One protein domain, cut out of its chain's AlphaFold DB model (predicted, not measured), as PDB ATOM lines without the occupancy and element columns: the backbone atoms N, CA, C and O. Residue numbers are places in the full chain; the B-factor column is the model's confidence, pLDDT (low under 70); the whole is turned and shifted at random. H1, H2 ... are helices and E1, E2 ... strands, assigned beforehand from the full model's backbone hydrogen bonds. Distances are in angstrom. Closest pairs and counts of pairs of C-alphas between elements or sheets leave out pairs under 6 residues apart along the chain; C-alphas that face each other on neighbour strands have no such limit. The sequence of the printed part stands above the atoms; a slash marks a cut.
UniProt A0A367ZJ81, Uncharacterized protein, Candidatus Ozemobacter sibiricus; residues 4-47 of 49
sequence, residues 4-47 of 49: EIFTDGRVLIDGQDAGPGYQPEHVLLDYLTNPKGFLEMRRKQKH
ATOM      1  N   GLU A   4      -2.064 138.167 -28.034       90.44
ATOM      2  CA  GLU A   4      -1.486 137.944 -29.354       90.44
ATOM      3  C   GLU A   4      -0.818 136.574 -29.351       90.44
ATOM      4  O   GLU A   4       0.067 136.306 -28.537       90.44
ATOM      5  N   ILE A   5      -1.258 135.698 -30.251       89.38
ATOM      6  CA  ILE A   5      -0.727 134.345 -30.397       89.38
ATOM      7  C   ILE A   5      -0.079 134.251 -31.768       89.38
ATOM      8  O   ILE A   5      -0.721 134.496 -32.791       89.38
ATOM      9  N   PHE A   6       1.200 133.904 -31.772       89.56
ATOM     10  CA  PHE A   6       2.004 133.785 -32.977       89.56
ATOM     11  C   PHE A   6       2.044 132.327 -33.442       89.56
ATOM     12  O   PHE A   6       1.915 131.393 -32.652       89.56
ATOM     13  N   THR A   7       2.253 132.115 -34.742       87.75
ATOM     14  CA  THR A   7       2.318 130.770 -35.342       87.75
ATOM     15  C   THR A   7       3.516 129.945 -34.866       87.75
ATOM     16  O   THR A   7       3.542 128.736 -35.070       87.75
ATOM     17  N   ASP A   8       4.495 130.586 -34.230       87.50
ATOM     18  CA  ASP A   8       5.655 129.954 -33.597       87.50
ATOM     19  C   ASP A   8       5.413 129.570 -32.125       87.50
ATOM     20  O   ASP A   8       6.336 129.128 -31.443       87.50
ATOM     21  N   GLY A   9       4.180 129.727 -31.630       84.12
ATOM     22  CA  GLY A   9       3.785 129.378 -30.267       84.12
ATOM     23  C   GLY A   9       4.070 130.464 -29.228       84.12
ATOM     24  O   GLY A   9       3.734 130.274 -28.060       84.12
ATOM     25  N   ARG A  10       4.649 131.612 -29.613       87.81
ATOM     26  CA  ARG A  10       4.811 132.739 -28.686       87.81
ATOM     27  C   ARG A  10       3.468 133.367 -28.345       87.81
ATOM     28  O   ARG A  10       2.571 133.468 -29.184       87.81
ATOM     29  N   VAL A  11       3.373 133.845 -27.108       89.56
ATOM     30  CA  VAL A  11       2.195 134.534 -26.591       89.56
ATOM     31  C   VAL A  11       2.618 135.879 -26.027       89.56
ATOM     32  O   VAL A  11       3.432 135.948 -25.106       89.56
ATOM     33  N   LEU A  12       2.036 136.949 -26.557       90.50
ATOM     34  CA  LEU A  12       2.129 138.284 -25.983       90.50
ATOM     35  C   LEU A  12       0.803 138.625 -25.312       90.50
ATOM     36  O   LEU A  12      -0.277 138.375 -25.846       90.50
ATOM     37  N   ILE A  13       0.884 139.205 -24.121       88.25
ATOM     38  CA  ILE A  13      -0.284 139.701 -23.395       88.25
ATOM     39  C   ILE A  13      -0.013 141.159 -23.049       88.25
ATOM     40  O   ILE A  13       0.895 141.461 -22.269       88.25
ATOM     41  N   ASP A  14      -0.810 142.052 -23.632       88.94
ATOM     42  CA  ASP A  14      -0.628 143.506 -23.581       88.94
ATOM     43  C   ASP A  14       0.801 143.929 -23.991       88.94
ATOM     44  O   ASP A  14       1.456 144.721 -23.309       88.94
ATOM     45  N   GLY A  15       1.300 143.346 -25.089       86.12
ATOM     46  CA  GLY A  15       2.617 143.641 -25.663       86.12
ATOM     47  C   GLY A  15       3.820 143.079 -24.892       86.12
ATOM     48  O   GLY A  15       4.956 143.343 -25.275       86.12
ATOM     49  N   GLN A  16       3.601 142.319 -23.814       87.06
ATOM     50  CA  GLN A  16       4.666 141.666 -23.045       87.06
ATOM     51  C   GLN A  16       4.684 140.166 -23.310       87.06
ATOM     52  O   GLN A  16       3.638 139.517 -23.228       87.06
ATOM     53  N   ASP A  17       5.876 139.625 -23.569       86.81
ATOM     54  CA  ASP A  17       6.098 138.184 -23.701       86.81
ATOM     55  C   ASP A  17       5.644 137.468 -22.418       86.81
ATOM     56  O   ASP A  17       6.009 137.852 -21.301       86.81
ATOM     57  N   ALA A  18       4.783 136.465 -22.573       83.06
ATOM     58  CA  ALA A  18       4.271 135.672 -21.465       83.06
ATOM     59  C   ALA A  18       5.312 134.670 -20.931       83.06
ATOM     60  O   ALA A  18       5.184 134.206 -19.798       83.06
ATOM     61  N   GLY A  19       6.357 134.375 -21.705       80.81
ATOM     62  CA  GLY A  19       7.412 133.434 -21.363       80.81
ATOM     63  C   GLY A  19       7.045 131.968 -21.637       80.81
ATOM     64  O   GLY A  19       5.896 131.634 -21.924       80.81
ATOM     65  N   PRO A  20       8.022 131.052 -21.505       73.56
ATOM     66  CA  PRO A  20       7.900 129.660 -21.956       73.56
ATOM     67  C   PRO A  20       6.869 128.817 -21.183       73.56
ATOM     68  O   PRO A  20       6.535 127.715 -21.608       73.56
ATOM     69  N   GLY A  21       6.365 129.309 -20.046       71.69
ATOM     70  CA  GLY A  21       5.352 128.624 -19.236       71.69
ATOM     71  C   GLY A  21       3.917 128.785 -19.743       71.69
ATOM     72  O   GLY A  21       3.029 128.076 -19.275       71.69
ATOM     73  N   TYR A  22       3.675 129.694 -20.688       74.62
ATOM     74  CA  TYR A  22       2.342 129.954 -21.220       74.62
ATOM     75  C   TYR A  22       2.182 129.343 -22.606       74.62
ATOM     76  O   TYR A  22       2.562 129.932 -23.613       74.62
ATOM     77  N   GLN A  23       1.580 128.157 -22.636       83.62
ATOM     78  CA  GLN A  23       1.100 127.568 -23.880       83.62
ATOM     79  C   GLN A  23      -0.134 128.347 -24.371       83.62
ATOM     80  O   GLN A  23      -1.007 128.662 -23.548       83.62
ATOM     81  N   PRO A  24      -0.236 128.665 -25.674       82.75
ATOM     82  CA  PRO A  24      -1.329 129.468 -26.221       82.75
ATOM     83  C   PRO A  24      -2.722 128.941 -25.872       82.75
ATOM     84  O   PRO A  24      -3.620 129.723 -25.550       82.75
ATOM     85  N   GLU A  25      -2.904 127.620 -25.896       85.81
ATOM     86  CA  GLU A  25      -4.194 126.983 -25.638       85.81
ATOM     87  C   GLU A  25      -4.636 127.195 -24.188       85.81
ATOM     88  O   GLU A  25      -5.803 127.492 -23.935       85.81
ATOM     89  N   HIS A  26      -3.703 127.098 -23.238       86.12
ATOM     90  CA  HIS A  26      -3.986 127.311 -21.819       86.12
ATOM     91  C   HIS A  26      -4.315 128.776 -21.526       86.12
ATOM     92  O   HIS A  26      -5.265 129.052 -20.803       86.12
ATOM     93  N   VAL A  27      -3.589 129.719 -22.138       85.31
ATOM     94  CA  VAL A  27      -3.842 131.164 -21.984       85.31
ATOM     95  C   VAL A  27      -5.263 131.513 -22.420       85.31
ATOM     96  O   VAL A  27      -5.993 132.202 -21.704       85.31
ATOM     97  N   LEU A  28      -5.652 131.039 -23.607       85.50
ATOM     98  CA  LEU A  28      -6.985 131.259 -24.156       85.50
ATOM     99  C   LEU A  28      -8.054 130.606 -23.284       85.50
ATOM    100  O   LEU A  28      -9.046 131.254 -22.956       85.50
ATOM    101  N   LEU A  29      -7.852 129.345 -22.899       89.25
ATOM    102  CA  LEU A  29      -8.813 128.606 -22.089       89.25
ATOM    103  C   LEU A  29      -9.029 129.272 -20.726       89.25
ATOM    104  O   LEU A  29     -10.176 129.488 -20.332       89.25
ATOM    105  N   ASP A  30      -7.958 129.654 -20.033       88.06
ATOM    106  CA  ASP A  30      -8.033 130.316 -18.730       88.06
ATOM    107  C   ASP A  30      -8.757 131.660 -18.829       88.06
ATOM    108  O   ASP A  30      -9.619 131.970 -18.001       88.06
ATOM    109  N   TYR A  31      -8.464 132.453 -19.866       87.69
ATOM    110  CA  TYR A  31      -9.147 133.726 -20.069       87.69
ATOM    111  C   TYR A  31     -10.639 133.549 -20.383       87.69
ATOM    112  O   TYR A  31     -11.469 134.278 -19.838       87.69
ATOM    113  N   LEU A  32     -10.994 132.583 -21.236       89.06
ATOM    114  CA  LEU A  32     -12.381 132.338 -21.639       89.06
ATOM    115  C   LEU A  32     -13.219 131.724 -20.508       89.06
ATOM    116  O   LEU A  32     -14.413 132.001 -20.417       89.06
ATOM    117  N   THR A  33     -12.610 130.913 -19.640       94.00
ATOM    118  CA  THR A  33     -13.309 130.225 -18.542       94.00
ATOM    119  C   THR A  33     -13.330 131.028 -17.242       94.00
ATOM    120  O   THR A  33     -14.322 130.985 -16.515       94.00
ATOM    121  N   ASN A  34     -12.274 131.791 -16.941       92.94
ATOM    122  CA  ASN A  34     -12.175 132.618 -15.740       92.94
ATOM    123  C   ASN A  34     -11.397 133.928 -15.997       92.94
ATOM    124  O   ASN A  34     -10.270 134.111 -15.517       92.94
ATOM    125  N   PRO A  35     -12.019 134.908 -16.677       88.00
ATOM    126  CA  PRO A  35     -11.343 136.146 -17.055       88.00
ATOM    127  C   PRO A  35     -10.869 136.966 -15.847       88.00
ATOM    128  O   PRO A  35      -9.832 137.624 -15.917       88.00
ATOM    129  N   LYS A  36     -11.594 136.928 -14.718       90.12
ATOM    130  CA  LYS A  36     -11.201 137.649 -13.494       90.12
ATOM    131  C   LYS A  36      -9.951 137.039 -12.857       90.12
ATOM    132  O   LYS A  36      -9.007 137.774 -12.576       90.12
ATOM    133  N   GLY A  37      -9.926 135.716 -12.678       88.25
ATOM    134  CA  GLY A  37      -8.774 135.015 -12.102       88.25
ATOM    135  C   GLY A  37      -7.519 135.153 -12.964       88.25
ATOM    136  O   GLY A  37      -6.432 135.409 -12.441       88.25
ATOM    137  N   PHE A  38      -7.681 135.093 -14.288       88.06
ATOM    138  CA  PHE A  38      -6.594 135.327 -15.237       88.06
ATOM    139  C   PHE A  38      -5.963 136.721 -15.064       88.06
ATOM    140  O   PHE A  38      -4.744 136.854 -14.925       88.06
ATOM    141  N   LEU A  39      -6.788 137.771 -15.001       85.44
ATOM    142  CA  LEU A  39      -6.322 139.151 -14.821       85.44
ATOM    143  C   LEU A  39      -5.608 139.371 -13.477       85.44
ATOM    144  O   LEU A  39      -4.611 140.095 -13.415       85.44
ATOM    145  N   GLU A  40      -6.085 138.750 -12.399       88.38
ATOM    146  CA  GLU A  40      -5.443 138.832 -11.083       88.38
ATOM    147  C   GLU A  40      -4.079 138.139 -11.053       88.38
ATOM    148  O   GLU A  40      -3.114 138.702 -10.524       88.38
ATOM    149  N   MET A  41      -3.965 136.952 -11.658       84.06
ATOM    150  CA  MET A  41      -2.688 136.249 -11.793       84.06
ATOM    151  C   MET A  41      -1.670 137.101 -12.562       84.06
ATOM    152  O   MET A  41      -0.526 137.252 -12.123       84.06
ATOM    153  N   ARG A  42      -2.093 137.725 -13.668       83.31
ATOM    154  CA  ARG A  42      -1.240 138.615 -14.472       83.31
ATOM    155  C   ARG A  42      -0.767 139.837 -13.684       83.31
ATOM    156  O   ARG A  42       0.404 140.198 -13.777       83.31
ATOM    157  N   ARG A  43      -1.632 140.450 -12.863       82.94
ATOM    158  CA  ARG A  43      -1.227 141.563 -11.980       82.94
ATOM    159  C   ARG A  43      -0.159 141.137 -10.974       82.94
ATOM    160  O   ARG A  43       0.776 141.900 -10.758       82.94
ATOM    161  N   LYS A  44      -0.263 139.931 -10.401       80.94
ATOM    162  CA  LYS A  44       0.745 139.393  -9.468       80.94
ATOM    163  C   LYS A  44       2.092 139.147 -10.152       80.94
ATOM    164  O   LYS A  44       3.114 139.544  -9.606       80.94
ATOM    165  N   GLN A  45       2.100 138.558 -11.350       76.31
ATOM    166  CA  GLN A  45       3.338 138.323 -12.111       76.31
ATOM    167  C   GLN A  45       4.061 139.632 -12.451       76.31
ATOM    168  O   GLN A  45       5.268 139.726 -12.272       76.31
ATOM    169  N   LYS A  46       3.317 140.674 -12.840       70.19
ATOM    170  CA  LYS A  46       3.869 142.001 -13.159       70.19
ATOM    171  C   LYS A  46       4.436 142.762 -11.945       70.19
ATOM    172  O   LYS A  46       4.969 143.848 -12.116       70.19
ATOM    173  N   HIS A  47       4.239 142.279 -10.718       64.69
ATOM    174  CA  HIS A  47       4.820 142.868  -9.499       64.69
ATOM    175  C   HIS A  47       5.953 142.019  -8.911       64.69
ATOM    176  O   HIS A  47       6.635 142.472  -7.997       64.69
TER     177      HIS A  47
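What this domain is: This is residues 4 to 47 of the 49 residues of an uncharacterized protein of Candidatus Ozemobacter sibiricus (UniProt A0A367ZJ81). Picture an open U: a looped part, residues 4 to 23 with the short strand E1, makes one arm, H1 is the crossbar, and H2 folds back as the other arm. H1 and H2 meet at a corner, where residues 32 to 37 stick out, and the space between E1 and H2 is open. The printed part has 44 residues, with one named strand and two named helices in the order E1, H1, H2, and the class is mostly helix. It is compact, with a radius of gyration of the C-alphas of 10.1 A and spans of 27 by 24 by 16 A.

Where its parts are: Begin at Glu 4 and go on to C-alpha 11 at (2.195, 134.534, -26.591), where E1, residues 11 to 13, begins. Next find C-alpha 24 at (-1.329, 129.468, -26.221); from there H1, residues 24 to 33, runs 14.2 A. H2, residues 35 to 47, runs 19.1 A and ends at C-alpha 47, at (4.820, 142.868, -9.499).

How they stand to each other: Look first at E1, which pairs with no named strand. Its residues 11 to 12 pair with residues 4 to 5, antiparallel, and its residues 12 to 13 with residues 16 to 17, also antiparallel. The closest C-alphas of E1 and H1 are those of Val 11 and Pro 24, 6.2 A apart. H1 and H2 are close but not clearly touching; their closest C-alphas, of Tyr 31 and Phe 38, are 5.7 A apart. They run opposite ways at a steep tilt of 56 degrees. E1 and H2 are apart. In H1 and H2 every O i to N i+4 pair is within hydrogen-bond range.

The domain as a whole: The two C-alphas farthest apart, of Thr 7 and His 47, are 28.6 A apart. The printed part has no cut. The link from E1 to H1 is short, and that from H1 to H2 is tight. The mean pLDDT of the printed part is 85.0; look to residue 47 for the one value under 70.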